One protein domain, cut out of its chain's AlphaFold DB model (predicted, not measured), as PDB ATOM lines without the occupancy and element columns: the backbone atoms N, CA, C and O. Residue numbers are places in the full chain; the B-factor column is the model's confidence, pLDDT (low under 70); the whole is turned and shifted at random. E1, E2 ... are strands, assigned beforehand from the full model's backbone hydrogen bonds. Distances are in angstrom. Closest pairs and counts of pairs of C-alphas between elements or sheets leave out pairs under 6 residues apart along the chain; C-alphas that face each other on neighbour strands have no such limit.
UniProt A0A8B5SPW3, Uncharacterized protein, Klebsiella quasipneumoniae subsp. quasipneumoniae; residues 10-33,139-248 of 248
ATOM      1  N   ALA A  10      -6.124  36.500 -21.442       28.73
ATOM      2  CA  ALA A  10      -7.144  35.929 -20.569       28.73
ATOM      3  C   ALA A  10      -8.218  36.987 -20.288       28.73
ATOM      4  O   ALA A  10      -7.895  38.075 -19.816       28.73
ATOM      5  N   ALA A  11      -9.479  36.656 -20.553       33.19
ATOM      6  CA  ALA A  11     -10.638  37.464 -20.188       33.19
ATOM      7  C   ALA A  11     -11.515  36.721 -19.173       33.19
ATOM      8  O   ALA A  11     -11.534  35.487 -19.130       33.19
ATOM      9  N   ILE A  12     -12.237  37.483 -18.351       39.88
ATOM     10  CA  ILE A  12     -13.106  36.981 -17.281       39.88
ATOM     11  C   ILE A  12     -14.561  37.263 -17.658       39.88
ATOM     12  O   ILE A  12     -14.907  38.389 -18.011       39.88
ATOM     13  N   PHE A  13     -15.405  36.240 -17.561       49.19
ATOM     14  CA  PHE A  13     -16.845  36.307 -17.794       49.19
ATOM     15  C   PHE A  13     -17.565  36.042 -16.495       49.19
ATOM     16  O   PHE A  13     -17.222  35.088 -15.799       49.19
ATOM     17  N   ILE A  14     -18.597  36.823 -16.206       48.41
ATOM     18  CA  ILE A  14     -19.404  36.639 -15.006       48.41
ATOM     19  C   ILE A  14     -20.777  36.129 -15.442       48.41
ATOM     20  O   ILE A  14     -21.549  36.847 -16.077       48.41
ATOM     21  N   PHE A  15     -21.097  34.891 -15.081       51.00
ATOM     22  CA  PHE A  15     -22.469  34.403 -15.078       51.00
ATOM     23  C   PHE A  15     -23.173  35.011 -13.872       51.00
ATOM     24  O   PHE A  15     -22.759  34.785 -12.737       51.00
ATOM     25  N   THR A  16     -24.224  35.782 -14.119       36.94
ATOM     26  CA  THR A  16     -25.074  36.362 -13.076       36.94
ATOM     27  C   THR A  16     -26.528  36.044 -13.392       36.94
ATOM     28  O   THR A  16     -27.072  36.487 -14.409       36.94
ATOM     29  N   GLY A  17     -27.181  35.270 -12.524       33.97
ATOM     30  CA  GLY A  17     -28.641  35.216 -12.480       33.97
ATOM     31  C   GLY A  17     -29.183  36.506 -11.851       33.97
ATOM     32  O   GLY A  17     -28.798  36.843 -10.747       33.97
ATOM     33  N   LEU A  18     -30.084  37.220 -12.539       24.75
ATOM     34  CA  LEU A  18     -30.847  38.399 -12.063       24.75
ATOM     35  C   LEU A  18     -30.077  39.719 -11.783       24.75
ATOM     36  O   LEU A  18     -29.711  40.019 -10.659       24.75
ATOM     37  N   TYR A  19     -29.956  40.606 -12.782       26.14
ATOM     38  CA  TYR A  19     -30.769  41.836 -12.984       26.14
ATOM     39  C   TYR A  19     -30.261  42.639 -14.203       26.14
ATOM     40  O   TYR A  19     -29.218  42.349 -14.781       26.14
ATOM     41  N   CYS A  20     -31.089  43.542 -14.735       28.69
ATOM     42  CA  CYS A  20     -30.909  44.289 -15.991       28.69
ATOM     43  C   CYS A  20     -29.564  45.025 -16.150       28.69
ATOM     44  O   CYS A  20     -29.290  45.991 -15.453       28.69
ATOM     45  N   GLY A  21     -28.829  44.671 -17.204       28.81
ATOM     46  CA  GLY A  21     -27.907  45.549 -17.916       28.81
ATOM     47  C   GLY A  21     -28.000  45.175 -19.392       28.81
ATOM     48  O   GLY A  21     -27.983  43.989 -19.717       28.81
ATOM     49  N   LYS A  22     -28.200  46.146 -20.286       32.97
ATOM     50  CA  LYS A  22     -28.057  45.905 -21.727       32.97
ATOM     51  C   LYS A  22     -26.596  45.514 -21.950       32.97
ATOM     52  O   LYS A  22     -25.725  46.342 -21.701       32.97
ATOM     53  N   GLY A  23     -26.333  44.262 -22.321       42.47
ATOM     54  CA  GLY A  23     -24.977  43.789 -22.579       42.47
ATOM     55  C   GLY A  23     -24.361  44.607 -23.706       42.47
ATOM     56  O   GLY A  23     -24.826  44.551 -24.840       42.47
ATOM     57  N   ILE A  24     -23.355  45.411 -23.380       55.19
ATOM     58  CA  ILE A  24     -22.428  45.943 -24.372       55.19
ATOM     59  C   ILE A  24     -21.564  44.743 -24.765       55.19
ATOM     60  O   ILE A  24     -21.016  44.073 -23.888       55.19
ATOM     61  N   SER A  25     -21.503  44.417 -26.055       60.09
ATOM     62  CA  SER A  25     -20.606  43.379 -26.564       60.09
ATOM     63  C   SER A  25     -19.169  43.690 -26.144       60.09
ATOM     64  O   SER A  25     -18.721  44.826 -26.306       60.09
ATOM     65  N   ALA A  26     -18.458  42.698 -25.616       65.44
ATOM     66  CA  ALA A  26     -17.034  42.803 -25.323       65.44
ATOM     67  C   ALA A  26     -16.227  42.111 -26.428       65.44
ATOM     68  O   ALA A  26     -16.714  41.180 -27.069       65.44
ATOM     69  N   GLU A  27     -14.995  42.564 -26.648       70.75
ATOM     70  CA  GLU A  27     -14.100  42.021 -27.668       70.75
ATOM     71  C   GLU A  27     -12.756  41.643 -27.037       70.75
ATOM     72  O   GLU A  27     -12.176  42.411 -26.268       70.75
ATOM     73  N   ILE A  28     -12.273  40.441 -27.349       73.88
ATOM     74  CA  ILE A  28     -10.894  40.021 -27.085       73.88
ATOM     75  C   ILE A  28     -10.170  40.045 -28.417       73.88
ATOM     76  O   ILE A  28     -10.533  39.287 -29.313       73.88
ATOM     77  N   GLU A  29      -9.117  40.844 -28.526       76.25
ATOM     78  CA  GLU A  29      -8.181  40.771 -29.642       76.25
ATOM     79  C   GLU A  29      -6.875  40.128 -29.169       76.25
ATOM     80  O   GLU A  29      -6.370  40.407 -28.078       76.25
ATOM     81  N   ALA A  30      -6.331  39.239 -29.990       76.62
ATOM     82  CA  ALA A  30      -5.022  38.650 -29.792       76.62
ATOM     83  C   ALA A  30      -4.194  38.765 -31.078       76.62
ATOM     84  O   ALA A  30      -4.703  38.957 -32.184       76.62
ATOM     85  N   TYR A  31      -2.885  38.603 -30.914       79.19
ATOM     86  CA  TYR A  31      -1.910  38.651 -31.995       79.19
ATOM     87  C   TYR A  31      -1.104  37.353 -31.995       79.19
ATOM     88  O   TYR A  31      -0.717  36.866 -30.925       79.19
ATOM     89  N   SER A  32      -0.799  36.810 -33.177       80.25
ATOM     90  CA  SER A  32       0.107  35.660 -33.318       80.25
ATOM     91  C   SER A  32       1.498  35.998 -32.777       80.25
ATOM     92  O   SER A  32       1.796  37.154 -32.491       80.25
ATOM     93  N   VAL A  33       2.405  35.034 -32.653       81.88
ATOM     94  CA  VAL A  33       3.822  35.368 -32.400       81.88
ATOM     95  C   VAL A  33       4.394  36.238 -33.537       81.88
ATOM     96  O   VAL A  33       3.846  36.198 -34.646       81.88
ATOM     97  N   CYS A 139      -6.441  37.796 -34.458       81.88
ATOM     98  CA  CYS A 139      -7.673  37.061 -34.255       81.88
ATOM     99  C   CYS A 139      -8.464  37.715 -33.130       81.88
ATOM    100  O   CYS A 139      -7.897  38.235 -32.171       81.88
ATOM    101  N   GLY A 140      -9.781  37.694 -33.279       82.12
ATOM    102  CA  GLY A 140     -10.711  38.351 -32.376       82.12
ATOM    103  C   GLY A 140     -11.793  37.395 -31.909       82.12
ATOM    104  O   GLY A 140     -12.093  36.407 -32.586       82.12
ATOM    105  N   LEU A 141     -12.393  37.696 -30.769       81.62
ATOM    106  CA  LEU A 141     -13.599  37.045 -30.280       81.62
ATOM    107  C   LEU A 141     -14.525  38.109 -29.706       81.62
ATOM    108  O   LEU A 141     -14.187  38.738 -28.704       81.62
ATOM    109  N   THR A 142     -15.697  38.269 -30.315       80.81
ATOM    110  CA  THR A 142     -16.780  39.036 -29.699       80.81
ATOM    111  C   THR A 142     -17.566  38.135 -28.748       80.81
ATOM    112  O   THR A 142     -17.747  36.935 -28.980       80.81
ATOM    113  N   TYR A 143     -17.998  38.690 -27.622       74.75
ATOM    114  CA  TYR A 143     -18.696  37.917 -26.613       74.75
ATOM    115  C   TYR A 143     -19.654  38.735 -25.757       74.75
ATOM    116  O   TYR A 143     -19.530  39.955 -25.630       74.75
ATOM    117  N   GLU A 144     -20.597  38.034 -25.128       74.81
ATOM    118  CA  GLU A 144     -21.453  38.605 -24.093       74.81
ATOM    119  C   GLU A 144     -20.782  38.409 -22.725       74.81
ATOM    120  O   GLU A 144     -20.654  37.274 -22.260       74.81
ATOM    121  N   PRO A 145     -20.315  39.482 -22.057       67.19
ATOM    122  CA  PRO A 145     -19.584  39.355 -20.791       67.19
ATOM    123  C   PRO A 145     -20.461  38.857 -19.637       67.19
ATOM    124  O   PRO A 145     -19.945  38.416 -18.606       67.19
ATOM    125  N   THR A 146     -21.779  38.917 -19.824       73.19
ATOM    126  CA  THR A 146     -22.783  38.440 -18.885       73.19
ATOM    127  C   THR A 146     -23.852  37.666 -19.631       73.19
ATOM    128  O   THR A 146     -24.563  38.228 -20.460       73.19
ATOM    129  N   VAL A 147     -24.002  36.390 -19.282       71.44
ATOM    130  CA  VAL A 147     -25.029  35.513 -19.845       71.44
ATOM    131  C   VAL A 147     -26.095  35.253 -18.796       71.44
ATOM    132  O   VAL A 147     -25.792  34.803 -17.689       71.44
ATOM    133  N   LYS A 148     -27.351  35.521 -19.158       69.00
ATOM    134  CA  LYS A 148     -28.506  35.246 -18.306       69.00
ATOM    135  C   LYS A 148     -29.130  33.920 -18.681       69.00
ATOM    136  O   LYS A 148     -29.612  33.732 -19.794       69.00
ATOM    137  N   ILE A 149     -29.152  33.034 -17.706       67.88
ATOM    138  CA  ILE A 149     -29.843  31.759 -17.778       67.88
ATOM    139  C   ILE A 149     -31.167  32.027 -17.069       67.88
ATOM    140  O   ILE A 149     -31.156  32.418 -15.903       67.88
ATOM    141  N   GLY A 150     -32.273  32.002 -17.817       64.12
ATOM    142  CA  GLY A 150     -33.603  32.345 -17.299       64.12
ATOM    143  C   GLY A 150     -34.057  31.428 -16.158       64.12
ATOM    144  O   GLY A 150     -33.306  30.563 -15.710       64.12
ATOM    145  N   ASP A 151     -35.296  31.607 -15.702       66.06
ATOM    146  CA  ASP A 151     -35.836  30.829 -14.585       66.06
ATOM    147  C   ASP A 151     -35.703  29.317 -14.830       66.06
ATOM    148  O   ASP A 151     -36.072  28.798 -15.888       66.06
ATOM    149  N   MET A 152     -35.151  28.611 -13.842       67.94
ATOM    150  CA  MET A 152     -34.931  27.169 -13.901       67.94
ATOM    151  C   MET A 152     -35.956  26.452 -13.031       67.94
ATOM    152  O   MET A 152     -36.065  26.724 -11.837       67.94
ATOM    153  N   THR A 153     -36.666  25.484 -13.605       69.50
ATOM    154  CA  THR A 153     -37.579  24.631 -12.841       69.50
ATOM    155  C   THR A 153     -36.788  23.517 -12.152       69.50
ATOM    156  O   THR A 153     -36.095  22.760 -12.840       69.50
ATOM    157  N   PRO A 154     -36.901  23.340 -10.824       68.31
ATOM    158  CA  PRO A 154     -36.199  22.267 -10.136       68.31
ATOM    159  C   PRO A 154     -36.533  20.885 -10.711       68.31
ATOM    160  O   PRO A 154     -37.689  20.567 -10.993       68.31
ATOM    161  N   GLY A 155     -35.510  20.047 -10.883       67.00
ATOM    162  CA  GLY A 155     -35.629  18.734 -11.522       67.00
ATOM    163  C   GLY A 155     -35.628  18.746 -13.056       67.00
ATOM    164  O   GLY A 155     -35.586  17.669 -13.649       67.00
ATOM    165  N   TYR A 156     -35.600  19.918 -13.698       69.00
ATOM    166  CA  TYR A 156     -35.482  20.056 -15.150       69.00
ATOM    167  C   TYR A 156     -34.209  20.818 -15.517       69.00
ATOM    168  O   TYR A 156     -33.913  21.873 -14.963       69.00
ATOM    169  N   ALA A 157     -33.441  20.281 -16.464       71.50
ATOM    170  CA  ALA A 157     -32.297  20.997 -17.014       71.50
ATOM    171  C   ALA A 157     -32.793  22.154 -17.903       71.50
ATOM    172  O   ALA A 157     -33.705  21.936 -18.710       71.50
ATOM    173  N   PRO A 158     -32.219  23.363 -17.789       73.06
ATOM    174  CA  PRO A 158     -32.569  24.463 -18.677       73.06
ATOM    175  C   PRO A 158     -32.087  24.200 -20.107       73.06
ATOM    176  O   PRO A 158     -31.193  23.384 -20.357       73.06
ATOM    177  N   SER A 159     -32.666  24.932 -21.059       76.88
ATOM    178  CA  SER A 159     -32.170  24.933 -22.433       76.88
ATOM    179  C   SER A 159     -30.725  25.448 -22.490       76.88
ATOM    180  O   SER A 159     -30.374  26.357 -21.734       76.88
ATOM    181  N   PRO A 160     -29.886  24.904 -23.389       80.44
ATOM    182  CA  PRO A 160     -28.512  25.367 -23.535       80.44
ATOM    183  C   PRO A 160     -28.466  26.842 -23.937       80.44
ATOM    184  O   PRO A 160     -29.234  27.274 -24.799       80.44
ATOM    185  N   VAL A 161     -27.548  27.604 -23.343       78.25
ATOM    186  CA  VAL A 161     -27.415  29.044 -23.615       78.25
ATOM    187  C   VAL A 161     -26.159  29.304 -24.431       78.25
ATOM    188  O   VAL A 161     -25.075  28.868 -24.047       78.25
ATOM    189  N   ARG A 162     -26.295  30.013 -25.556       79.12
ATOM    190  CA  ARG A 162     -25.155  30.443 -26.375       79.12
ATOM    191  C   ARG A 162     -24.388  31.545 -25.639       79.12
ATOM    192  O   ARG A 162     -25.001  32.515 -25.211       79.12
ATOM    193  N   VAL A 163     -23.074  31.389 -25.485       72.25
ATOM    194  CA  VAL A 163     -22.242  32.297 -24.661       72.25
ATOM    195  C   VAL A 163     -21.367  33.229 -25.503       72.25
ATOM    196  O   VAL A 163     -21.123  34.370 -25.122       72.25
ATOM    197  N   LEU A 164     -20.876  32.753 -26.646       71.50
ATOM    198  CA  LEU A 164     -19.879  33.449 -27.462       71.50
ATOM    199  C   LEU A 164     -20.346  33.526 -28.912       71.50
ATOM    200  O   LEU A 164     -21.013  32.606 -29.394       71.50
ATOM    201  N   GLY A 165     -19.990  34.610 -29.603       64.12
ATOM    202  CA  GLY A 165     -20.435  34.837 -30.972       64.12
ATOM    203  C   GLY A 165     -19.446  35.654 -31.795       64.12
ATOM    204  O   GLY A 165     -19.036  36.729 -31.388       64.12
ATOM    205  N   ALA A 166     -19.152  35.158 -32.999       73.38
ATOM    206  CA  ALA A 166     -18.345  35.793 -34.044       73.38
ATOM    207  C   ALA A 166     -16.859  36.002 -33.693       73.38
ATOM    208  O   ALA A 166     -16.431  37.060 -33.228       73.38
ATOM    209  N   GLY A 167     -16.044  34.989 -33.994       82.25
ATOM    210  CA  GLY A 167     -14.599  35.157 -34.073       82.25
ATOM    211  C   GLY A 167     -14.138  35.710 -35.418       82.25
ATOM    212  O   GLY A 167     -14.651  35.335 -36.474       82.25
ATOM    213  N   ALA A 168     -13.119  36.562 -35.372       85.25
ATOM    214  CA  ALA A 168     -12.377  37.036 -36.537       85.25
ATOM    215  C   ALA A 168     -10.989  36.380 -36.590       85.25
ATOM    216  O   ALA A 168     -10.414  36.033 -35.558       85.25
ATOM    217  N   GLY A 169     -10.429  36.206 -37.789       85.62
ATOM    218  CA  GLY A 169      -9.137  35.532 -37.963       85.62
ATOM    219  C   GLY A 169      -9.170  34.047 -37.578       85.62
ATOM    220  O   GLY A 169     -10.235  33.434 -37.503       85.62
ATOM    221  N   ASN A 170      -7.996  33.451 -37.367       87.12
ATOM    222  CA  ASN A 170      -7.856  32.053 -36.949       87.12
ATOM    223  C   ASN A 170      -7.278  32.005 -35.531       87.12
ATOM    224  O   ASN A 170      -6.086  32.244 -35.341       87.12
ATOM    225  N   GLY A 171      -8.118  31.705 -34.539       84.06
ATOM    226  CA  GLY A 171      -7.704  31.598 -33.143       84.06
ATOM    227  C   GLY A 171      -8.082  30.261 -32.517       84.06
ATOM    228  O   GLY A 171      -9.187  29.758 -32.722       84.06
ATOM    229  N   GLN A 172      -7.175  29.706 -31.719       86.06
ATOM    230  CA  GLN A 172      -7.490  28.681 -30.729       86.06
ATOM    231  C   GLN A 172      -8.011  29.337 -29.460       86.06
ATOM    232  O   GLN A 172      -7.482  30.354 -29.007       86.06
ATOM    233  N   MET A 173      -9.033  28.731 -28.875       84.38
ATOM    234  CA  MET A 173      -9.703  29.242 -27.698       84.38
ATOM    235  C   MET A 173      -9.881  28.139 -26.660       84.38
ATOM    236  O   MET A 173     -10.105  26.977 -27.006       84.38
ATOM    237  N   SER A 174      -9.824  28.519 -25.386       84.69
ATOM    238  CA  SER A 174     -10.237  27.655 -24.288       84.69
ATOM    239  C   SER A 174     -11.172  28.359 -23.313       84.69
ATOM    240  O   SER A 174     -11.067  29.568 -23.092       84.69
ATOM    241  N   LEU A 175     -12.091  27.583 -22.738       84.62
ATOM    242  CA  LEU A 175     -13.060  28.026 -21.738       84.62
ATOM    243  C   LEU A 175     -12.837  27.218 -20.468       84.62
ATOM    244  O   LEU A 175     -12.884  25.987 -20.497       84.62
ATOM    245  N   ARG A 176     -12.579  27.907 -19.361       86.06
ATOM    246  CA  ARG A 176     -12.298  27.287 -18.071       86.06
ATOM    247  C   ARG A 176     -13.153  27.910 -16.973       86.06
ATOM    248  O   ARG A 176     -12.933  29.069 -16.620       86.06
ATOM    249  N   PRO A 177     -14.075  27.152 -16.375       87.56
ATOM    250  CA  PRO A 177     -14.740  27.557 -15.150       87.56
ATOM    251  C   PRO A 177     -13.736  27.785 -14.026       87.56
ATOM    252  O   PRO A 177     -12.825  26.980 -13.833       87.56
ATOM    253  N   ILE A 178     -13.907  28.864 -13.266       87.62
ATOM    254  CA  ILE A 178     -13.098  29.091 -12.059       87.62
ATOM    255  C   ILE A 178     -13.565  28.168 -10.926       87.62
ATOM    256  O   ILE A 178     -12.751  27.649 -10.165       87.62
ATOM    257  N   SER A 179     -14.874  27.938 -10.835       89.50
ATOM    258  CA  SER A 179     -15.489  27.100  -9.809       89.50
ATOM    259  C   SER A 179     -15.547  25.641 -10.260       89.50
ATOM    260  O   SER A 179     -16.354  25.270 -11.116       89.50
ATOM    261  N   THR A 180     -14.684  24.815  -9.668       89.88
ATOM    262  CA  THR A 180     -14.581  23.375  -9.954       89.88
ATOM    263  C   THR A 180     -14.392  22.569  -8.674       89.88
ATOM    264  O   THR A 180     -13.706  23.022  -7.756       89.88
ATOM    265  N   ASP A 181     -14.943  21.361  -8.620       89.62
ATOM    266  CA  ASP A 181     -14.650  20.356  -7.594       89.62
ATOM    267  C   ASP A 181     -14.498  18.954  -8.215       89.62
ATOM    268  O   ASP A 181     -14.369  18.811  -9.431       89.62
ATOM    269  N   SER A 182     -14.477  17.905  -7.386       87.75
ATOM    270  CA  SER A 182     -14.320  16.515  -7.833       87.75
ATOM    271  C   SER A 182     -15.453  15.997  -8.725       87.75
ATOM    272  O   SER A 182     -15.266  14.985  -9.395       87.75
ATOM    273  N   TYR A 183     -16.623  16.639  -8.713       85.44
ATOM    274  CA  TYR A 183     -17.774  16.268  -9.540       85.44
ATOM    275  C   TYR A 183     -17.830  17.058 -10.848       85.44
ATOM    276  O   TYR A 183     -18.520  16.646 -11.781       85.44
ATOM    277  N   GLY A 184     -17.089  18.162 -10.936       87.56
ATOM    278  CA  GLY A 184     -16.906  18.930 -12.156       87.56
ATOM    279  C   GLY A 184     -17.002  20.431 -11.927       87.56
ATOM    280  O   GLY A 184     -16.771  20.949 -10.834       87.56
ATOM    281  N   SER A 185     -17.333  21.141 -12.996       89.44
ATOM    282  CA  SER A 185     -17.510  22.591 -12.987       89.44
ATOM    283  C   SER A 185     -18.907  22.974 -12.513       89.44
ATOM    284  O   SER A 185     -19.876  22.287 -12.836       89.44
ATOM    285  N   PHE A 186     -19.038  24.075 -11.773       88.31
ATOM    286  CA  PHE A 186     -20.330  24.502 -11.230       88.31
ATOM    287  C   PHE A 186     -20.474  26.024 -11.126       88.31
ATOM    288  O   PHE A 186     -19.491  26.761 -11.102       88.31
ATOM    289  N   ILE A 187     -21.719  26.480 -11.016       87.31
ATOM    290  CA  ILE A 187     -22.096  27.806 -10.509       87.31
ATOM    291  C   ILE A 187     -22.671  27.652  -9.100       87.31
ATOM    292  O   ILE A 187     -23.177  26.579  -8.755       87.31
ATOM    293  N   SER A 188     -22.600  28.690  -8.272       87.19
ATOM    294  CA  SER A 188     -23.056  28.624  -6.878       87.19
ATOM    295  C   SER A 188     -23.829  29.859  -6.448       87.19
ATOM    296  O   SER A 188     -23.626  30.936  -7.000       87.19
ATOM    297  N   ASN A 189     -24.702  29.704  -5.455       83.19
ATOM    298  CA  ASN A 189     -25.406  30.818  -4.822       83.19
ATOM    299  C   ASN A 189     -24.721  31.255  -3.511       83.19
ATOM    300  O   ASN A 189     -23.759  30.628  -3.057       83.19
ATOM    301  N   SER A 190     -25.242  32.311  -2.876       84.25
ATOM    302  CA  SER A 190     -24.760  32.814  -1.578       84.25
ATOM    303  C   SER A 190     -24.833  31.786  -0.443       84.25
ATOM    304  O   SER A 190     -24.056  31.868   0.503       84.25
ATOM    305  N   ASP A 191     -25.733  30.807  -0.551       83.38
ATOM    306  CA  ASP A 191     -25.930  29.743   0.441       83.38
ATOM    307  C   ASP A 191     -24.993  28.542   0.213       83.38
ATOM    308  O   ASP A 191     -25.087  27.530   0.910       83.38
ATOM    309  N   GLY A 192     -24.109  28.608  -0.790       85.31
ATOM    310  CA  GLY A 192     -23.161  27.544  -1.129       85.31
ATOM    311  C   GLY A 192     -23.764  26.365  -1.897       85.31
ATOM    312  O   GLY A 192     -23.068  25.374  -2.142       85.31
ATOM    313  N   LYS A 193     -25.032  26.449  -2.316       84.31
ATOM    314  CA  LYS A 193     -25.649  25.452  -3.201       84.31
ATOM    315  C   LYS A 193     -25.012  25.546  -4.581       84.31
ATOM    316  O   LYS A 193     -24.668  26.636  -5.033       84.31
ATOM    317  N   LYS A 194     -24.890  24.408  -5.267       88.31
ATOM    318  CA  LYS A 194     -24.190  24.295  -6.553       88.31
ATOM    319  C   LYS A 194     -25.111  23.788  -7.653       88.31
ATOM    320  O   LYS A 194     -25.916  22.891  -7.416       88.31
ATOM    321  N   ILE A 195     -24.926  24.309  -8.860       85.31
ATOM    322  CA  ILE A 195     -25.481  23.746 -10.093       85.31
ATOM    323  C   ILE A 195     -24.305  23.406 -11.000       85.31
ATOM    324  O   ILE A 195     -23.535  24.284 -11.386       85.31
ATOM    325  N   TYR A 196     -24.153  22.122 -11.310       87.44
ATOM    326  CA  TYR A 196     -23.085  21.657 -12.186       87.44
ATOM    327  C   TYR A 196     -23.348  22.052 -13.633       87.44
ATOM    328  O   TYR A 196     -24.496  22.139 -14.075       87.44
ATOM    329  N   MET A 197     -22.268  22.281 -14.365       85.50
ATOM    330  CA  MET A 197     -22.313  22.746 -15.737       85.50
ATOM    331  C   MET A 197     -21.273  22.058 -16.611       85.50
ATOM    332  O   MET A 197     -20.222  21.625 -16.144       85.50
ATOM    333  N   ALA A 198     -21.566  22.025 -17.903       83.06
ATOM    334  CA  ALA A 198     -20.664  21.587 -18.953       83.06
ATOM    335  C   ALA A 198     -20.726  22.572 -20.121       83.06
ATOM    336  O   ALA A 198     -21.758  23.199 -20.372       83.06
ATOM    337  N   VAL A 199     -19.632  22.683 -20.865       83.75
ATOM    338  CA  VAL A 199     -19.598  23.456 -22.108       83.75
ATOM    339  C   VAL A 199     -19.595  22.497 -23.287       83.75
ATOM    340  O   VAL A 199     -18.809  21.550 -23.322       83.75
ATOM    341  N   LYS A 200     -20.474  22.746 -24.258       82.00
ATOM    342  CA  LYS A 200     -20.576  21.965 -25.493       82.00
ATOM    343  C   LYS A 200     -20.489  22.872 -26.713       82.00
ATOM    344  O   LYS A 200     -20.845  24.046 -26.645       82.00
ATOM    345  N   SER A 201     -20.037  22.313 -27.831       80.94
ATOM    346  CA  SER A 201     -20.098  22.970 -29.137       80.94
ATOM    347  C   SER A 201     -21.045  22.212 -30.062       80.94
ATOM    348  O   SER A 201     -21.288  21.019 -29.863       80.94
ATOM    349  N   THR A 202     -21.564  22.884 -31.086       75.44
ATOM    350  CA  THR A 202     -22.361  22.241 -32.150       75.44
ATOM    351  C   THR A 202     -21.556  21.232 -32.966       75.44
ATOM    352  O   THR A 202     -22.135  20.320 -33.548       75.44
ATOM    353  N   GLU A 203     -20.231  21.371 -32.988       74.94
ATOM    354  CA  GLU A 203     -19.314  20.523 -33.754       74.94
ATOM    355  C   GLU A 203     -18.816  19.298 -32.966       74.94
ATOM    356  O   GLU A 203     -18.110  18.458 -33.519       74.94
ATOM    357  N   GLY A 204     -19.196  19.162 -31.690       68.12
ATOM    358  CA  GLY A 204     -18.838  18.023 -30.844       68.12
ATOM    359  C   GLY A 204     -18.408  18.396 -29.424       68.12
ATOM    360  O   GLY A 204     -18.382  19.567 -29.020       68.12
ATOM    361  N   GLU A 205     -18.085  17.367 -28.641       67.69
ATOM    362  CA  GLU A 205     -17.605  17.495 -27.266       67.69
ATOM    363  C   GLU A 205     -16.070  17.535 -27.234       67.69
ATOM    364  O   GLU A 205     -15.409  16.512 -27.368       67.69
ATOM    365  N   ASN A 206     -15.512  18.729 -27.019       79.56
ATOM    366  CA  ASN A 206     -14.075  18.949 -26.791       79.56
ATOM    367  C   ASN A 206     -13.781  19.273 -25.315       79.56
ATOM    368  O   ASN A 206     -12.864  20.029 -24.989       79.56
ATOM    369  N   TRP A 207     -14.620  18.767 -24.409       82.44
ATOM    370  CA  TRP A 207     -14.486  19.014 -22.981       82.44
ATOM    371  C   TRP A 207     -13.449  18.073 -22.363       82.44
ATOM    372  O   TRP A 207     -13.589  16.849 -22.395       82.44
ATOM    373  N   ASN A 208     -12.410  18.637 -21.753       82.38
ATOM    374  CA  ASN A 208     -11.419  17.887 -20.999       82.38
ATOM    375  C   ASN A 208     -11.853  17.766 -19.530       82.38
ATOM    376  O   ASN A 208     -11.664  18.689 -18.737       82.38
ATOM    377  N   ASN A 209     -12.375  16.596 -19.152       74.81
ATOM    378  CA  ASN A 209     -12.830  16.301 -17.787       74.81
ATOM    379  C   ASN A 209     -11.716  16.316 -16.725       74.81
ATOM    380  O   ASN A 209     -12.009  16.498 -15.546       74.81
ATOM    381  N   VAL A 210     -10.449  16.132 -17.104       79.00
ATOM    382  CA  VAL A 210      -9.331  16.156 -16.144       79.00
ATOM    383  C   VAL A 210      -8.996  17.593 -15.766       79.00
ATOM    384  O   VAL A 210      -8.869  17.919 -14.591       79.00
ATOM    385  N   ASN A 211      -8.883  18.462 -16.769       80.38
ATOM    386  CA  ASN A 211      -8.488  19.852 -16.559       80.38
ATOM    387  C   ASN A 211      -9.681  20.787 -16.322       80.38
ATOM    388  O   ASN A 211      -9.469  21.933 -15.932       80.38
ATOM    389  N   GLN A 212     -10.908  20.302 -16.547       84.56
ATOM    390  CA  GLN A 212     -12.142  21.094 -16.536       84.56
ATOM    391  C   GLN A 212     -12.038  22.286 -17.500       84.56
ATOM    392  O   GLN A 212     -12.326  23.431 -17.159       84.56
ATOM    393  N   VAL A 213     -11.543  22.004 -18.707       85.88
ATOM    394  CA  VAL A 213     -11.325  22.997 -19.762       85.88
ATOM    395  C   VAL A 213     -11.969  22.503 -21.042       85.88
ATOM    396  O   VAL A 213     -11.767  21.361 -21.448       85.88
ATOM    397  N   TRP A 214     -12.708  23.383 -21.692       86.56
ATOM    398  CA  TRP A 214     -13.155  23.198 -23.060       86.56
ATOM    399  C   TRP A 214     -12.132  23.802 -24.029       86.56
ATOM    400  O   TRP A 214     -11.650  24.906 -23.768       86.56
ATOM    401  N   GLU A 215     -11.826  23.133 -25.143       88.00
ATOM    402  CA  GLU A 215     -10.872  23.623 -26.155       88.00
ATOM    403  C   GLU A 215     -11.445  23.587 -27.582       88.00
ATOM    404  O   GLU A 215     -12.113  22.638 -27.989       88.00
ATOM    405  N   GLY A 216     -11.132  24.603 -28.390       87.81
ATOM    406  CA  GLY A 216     -11.415  24.603 -29.828       87.81
ATOM    407  C   GLY A 216     -11.096  25.939 -30.488       87.81
ATOM    408  O   GLY A 216     -10.019  26.477 -30.240       87.81
ATOM    409  N   THR A 217     -11.954  26.453 -31.378       88.44
ATOM    410  CA  THR A 217     -11.613  27.624 -32.220       88.44
ATOM    411  C   THR A 217     -12.594  28.783 -32.111       88.44
ATOM    412  O   THR A 217     -13.797  28.578 -32.092       88.44
ATOM    413  N   ASN A 218     -12.114  30.023 -32.187       84.31
ATOM    414  CA  ASN A 218     -12.951  31.225 -32.058       84.31
ATOM    415  C   ASN A 218     -14.104  31.358 -33.084       84.31
ATOM    416  O   ASN A 218     -14.906  32.279 -32.970       84.31
ATOM    417  N   LYS A 219     -14.205  30.468 -34.079       86.94
ATOM    418  CA  LYS A 219     -15.287  30.433 -35.074       86.94
ATOM    419  C   LYS A 219     -16.470  29.543 -34.692       86.94
ATOM    420  O   LYS A 219     -17.501  29.621 -35.351       86.94
ATOM    421  N   GLN A 220     -16.315  28.687 -33.688       84.25
ATOM    422  CA  GLN A 220     -17.361  27.755 -33.282       84.25
ATOM    423  C   GLN A 220     -18.350  28.426 -32.328       84.25
ATOM    424  O   GLN A 220     -17.999  29.328 -31.567       84.25
ATOM    425  N   ASP A 221     -19.586  27.934 -32.341       80.12
ATOM    426  CA  ASP A 221     -20.586  28.303 -31.348       80.12
ATOM    427  C   ASP A 221     -20.461  27.429 -30.100       80.12
ATOM    428  O   ASP A 221     -20.353  26.199 -30.184       80.12
ATOM    429  N   TYR A 222     -20.552  28.068 -28.932       81.12
ATOM    430  CA  TYR A 222     -20.473  27.397 -27.638       81.12
ATOM    431  C   TYR A 222     -21.720  27.604 -26.817       81.12
ATOM    432  O   TYR A 222     -22.228  28.723 -26.680       81.12
ATOM    433  N   TYR A 223     -22.155  26.502 -26.228       82.12
ATOM    434  CA  TYR A 223     -23.355  26.400 -25.435       82.12
ATOM    435  C   TYR A 223     -22.996  25.955 -24.028       82.12
ATOM    436  O   TYR A 223     -22.300  24.956 -23.820       82.12
ATOM    437  N   LEU A 224     -23.506  26.695 -23.057       82.75
ATOM    438  CA  LEU A 224     -23.476  26.297 -21.666       82.75
ATOM    439  C   LEU A 224     -24.656  25.368 -21.390       82.75
ATOM    440  O   LEU A 224     -25.810  25.729 -21.622       82.75
ATOM    441  N   HIS A 225     -24.356  24.185 -20.872       83.94
ATOM    442  CA  HIS A 225     -25.333  23.225 -20.386       83.94
ATOM    443  C   HIS A 225     -25.284  23.204 -18.865       83.94
ATOM    444  O   HIS A 225     -24.251  22.866 -18.292       83.94
ATOM    445  N   LEU A 226     -26.399  23.524 -18.215       83.44
ATOM    446  CA  LEU A 226     -26.546  23.316 -16.780       83.44
ATOM    447  C   LEU A 226     -27.269  22.002 -16.506       83.44
ATOM    448  O   LEU A 226     -28.172  21.600 -17.243       83.44
ATOM    449  N   HIS A 227     -26.885  21.346 -15.419       84.06
ATOM    450  CA  HIS A 227     -27.651  20.238 -14.872       84.06
ATOM    451  C   HIS A 227     -28.942  20.742 -14.225       84.06
ATOM    452  O   HIS A 227     -29.065  21.911 -13.861       84.06
ATOM    453  N   ALA A 228     -29.907  19.836 -14.074       79.06
ATOM    454  CA  ALA A 228     -31.144  20.138 -13.375       79.06
ATOM    455  C   ALA A 228     -30.847  20.590 -11.929       79.06
ATOM    456  O   ALA A 228     -30.133  19.876 -11.214       79.06
ATOM    457  N   PRO A 229     -31.401  21.730 -11.480       74.69
ATOM    458  CA  PRO A 229     -31.298  22.142 -10.089       74.69
ATOM    459  C   PRO A 229     -31.985  21.120  -9.173       74.69
ATOM    460  O   PRO A 229     -33.022  20.548  -9.526       74.69
ATOM    461  N   ALA A 230     -31.438  20.905  -7.973       71.62
ATOM    462  CA  ALA A 230     -32.106  20.123  -6.934       71.62
ATOM    463  C   ALA A 230     -33.411  20.809  -6.473       71.62
ATOM    464  O   ALA A 230     -33.583  22.017  -6.626       71.62
ATOM    465  N   ARG A 231     -34.354  20.058  -5.895       67.25
ATOM    466  CA  ARG A 231     -35.681  20.591  -5.513       67.25
ATOM    467  C   ARG A 231     -35.641  21.727  -4.489       67.25
ATOM    468  O   ARG A 231     -36.579  22.505  -4.421       67.25
ATOM    469  N   ASP A 232     -34.565  21.823  -3.727       66.69
ATOM    470  CA  ASP A 232     -34.311  22.813  -2.685       66.69
ATOM    471  C   ASP A 232     -33.309  23.896  -3.123       66.69
ATOM    472  O   ASP A 232     -32.772  24.614  -2.283       66.69
ATOM    473  N   SER A 233     -33.031  24.033  -4.421       66.19
ATOM    474  CA  SER A 233     -31.980  24.911  -4.961       66.19
ATOM    475  C   SER A 233     -32.494  26.246  -5.516       66.19
ATOM    476  O   SER A 233     -31.985  26.769  -6.500       66.19
ATOM    477  N   GLU A 234     -33.510  26.823  -4.875       70.62
ATOM    478  CA  GLU A 234     -33.947  28.188  -5.184       70.62
ATOM    479  C   GLU A 234     -32.859  29.208  -4.801       70.62
ATOM    480  O   GLU A 234     -32.220  29.091  -3.750       70.62
ATOM    481  N   GLY A 235     -32.643  30.211  -5.658       72.50
ATOM    482  CA  GLY A 235     -31.718  31.312  -5.399       72.50
ATOM    483  C   GLY A 235     -31.071  31.891  -6.656       72.50
ATOM    484  O   GLY A 235     -31.282  31.417  -7.772       72.50
ATOM    485  N   VAL A 236     -30.262  32.930  -6.455       78.06
ATOM    486  CA  VAL A 236     -29.420  33.529  -7.496       78.06
ATOM    487  C   VAL A 236     -28.092  32.789  -7.551       78.06
ATOM    488  O   VAL A 236     -27.370  32.743  -6.558       78.06
ATOM    489  N   TYR A 237     -27.775  32.223  -8.713       80.31
ATOM    490  CA  TYR A 237     -26.521  31.519  -8.951       80.31
ATOM    491  C   TYR A 237     -25.585  32.363  -9.800       80.31
ATOM    492  O   TYR A 237     -25.988  32.951 -10.809       80.31
ATOM    493  N   GLU A 238     -24.319  32.361  -9.406       82.88
ATOM    494  CA  GLU A 238     -23.254  33.075 -10.084       82.88
ATOM    495  C   GLU A 238     -22.062  32.151 -10.323       82.88
ATOM    496  O   GLU A 238     -21.819  31.173  -9.606       82.88
ATOM    497  N   GLY A 239     -21.302  32.453 -11.363       82.62
ATOM    498  CA  GLY A 239     -20.095  31.718 -11.695       82.62
ATOM    499  C   GLY A 239     -19.197  32.527 -12.603       82.62
ATOM    500  O   GLY A 239     -19.622  33.514 -13.195       82.62
ATOM    501  N   ILE A 240     -17.948  32.100 -12.727       84.69
ATOM    502  CA  ILE A 240     -16.973  32.793 -13.561       84.69
ATOM    503  C   ILE A 240     -16.387  31.818 -14.579       84.69
ATOM    504  O   ILE A 240     -15.929  30.735 -14.205       84.69
ATOM    505  N   MET A 241     -16.386  32.213 -15.854       84.69
ATOM    506  CA  MET A 241     -15.668  31.520 -16.927       84.69
ATOM    507  C   MET A 241     -14.455  32.348 -17.327       84.69
ATOM    508  O   MET A 241     -14.573  33.511 -17.705       84.69
ATOM    509  N   GLN A 242     -13.281  31.743 -17.275       83.44
ATOM    510  CA  GLN A 242     -12.097  32.289 -17.908       83.44
ATOM    511  C   GLN A 242     -12.083  31.878 -19.379       83.44
ATOM    512  O   GLN A 242     -12.249  30.702 -19.703       83.44
ATOM    513  N   VAL A 243     -11.817  32.836 -20.259       81.50
ATOM    514  CA  VAL A 243     -11.658  32.601 -21.694       81.50
ATOM    515  C   VAL A 243     -10.254  32.980 -22.097       81.50
ATOM    516  O   VAL A 243      -9.773  34.061 -21.757       81.50
ATOM    517  N   SER A 244      -9.583  32.074 -22.796       82.56
ATOM    518  CA  SER A 244      -8.260  32.327 -23.357       82.56
ATOM    519  C   SER A 244      -8.336  32.259 -24.870       82.56
ATOM    520  O   SER A 244      -8.892  31.303 -25.399       82.56
ATOM    521  N   LEU A 245      -7.748  33.240 -25.555       82.44
ATOM    522  CA  LEU A 245      -7.627  33.276 -27.014       82.44
ATOM    523  C   LEU A 245      -6.146  33.307 -27.405       82.44
ATOM    524  O   LEU A 245      -5.330  33.980 -26.773       82.44
ATOM    525  N   THR A 246      -5.784  32.550 -28.434       80.25
ATOM    526  CA  THR A 246      -4.435  32.508 -29.011       80.25
ATOM    527  C   THR A 246      -4.542  32.440 -30.527       80.25
ATOM    528  O   THR A 246      -5.189  31.538 -31.052       80.25
ATOM    529  N   CYS A 247      -3.898  33.360 -31.243       82.56
ATOM    530  CA  CYS A 247      -3.920  33.348 -32.706       82.56
ATOM    531  C   CYS A 247      -2.908  32.367 -33.286       82.56
ATOM    532  O   CYS A 247      -1.802  32.224 -32.752       82.56
ATOM    533  N   LEU A 248      -3.316  31.719 -34.376       78.44
ATOM    534  CA  LEU A 248      -2.526  30.751 -35.132       78.44
ATOM    535  C   LEU A 248      -1.739  31.404 -36.272       78.44
ATOM    536  O   LEU A 248      -2.257  32.360 -36.895       78.44
TER     537      LEU A 248
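This is residues 10 to 33 and 139 to 248 of the 248 residues of an uncharacterized protein of Klebsiella quasipneumoniae subsp. quasipneumoniae (UniProt A0A8B5SPW3). The domain is a flattened, loosely formed sandwich of strands: E1, E10, E5 and E8 make one layer, and E2, E3, E4, E9 and E7 make the other, partly face to face with it. E6 joins the layers towards one end, pairing with both E10 and E7, while in the second layer E4 and E9 meet only at a point. The printed part has 134 residues and no named helix; its ten named strands, E1 to E10 in order along the chain, make one branched, strongly twisted sheet, antiparallel in its neighbour pairs apart from that point. The class is all strand, and the whole is compact, with a radius of gyration of the C-alphas of 14.9 A and spans of 49 by 35 by 23 A.

E1, residues 10 to 16, is antiparallel to E10, residues 237 to 247, at 156 degrees, with N 11 and O 243 2.9 A apart. E2, residues 26 to 31, is antiparallel to E3, residues 139 to 143, with N 28 and O 141 at 2.9 A. E3 forms a hairpin with E4, residues 161 to 168, where N 140 and O 168 are 2.9 A apart; E2 and E4 are on opposite sides of E3. E5, residues 171 to 177, has E10 on one side, with N 174 and O 244 at 2.9 A, and E8, residues 213 to 217, on the other side, with N 175 and O 214 at 2.9 A. E6, residues 184 to 189, forms a hairpin with E7, residues 194 to 201, with N 187 and O 195 at 2.9 A. On the other side of E6 is E10, with N 188 and O 238 at 2.9 A. E7 is antiparallel to E9, residues 222 to 226, with N 198 and O 225 at 2.8 A. E4 and E9 meet only at a point, where C-alphas 162 and 223 face each other at 4.5 A. E4 and E10 are apart.

E1 begins at C-alpha 10, (-7.144, 35.929, -20.569). From first to last C-alpha, E4 is 21.4 A long, E7 23.0 A and E10, the longest strand by residues, 32.8 A. E10 ends at C-alpha 247, (-3.920, 33.348, -32.706).

The C-alphas farthest apart are those of Val 33 and Arg 231, at 50.0 A. Residues 34 to 138 are not printed, and C-alphas 33 and 139 are 11.8 A apart across the cut. The links E3 to E4 and E7 to E8 are long. Mean pLDDT of the printed part is 74.8; 33 residues are under 70, among them 10 to 26 and 148 to 156.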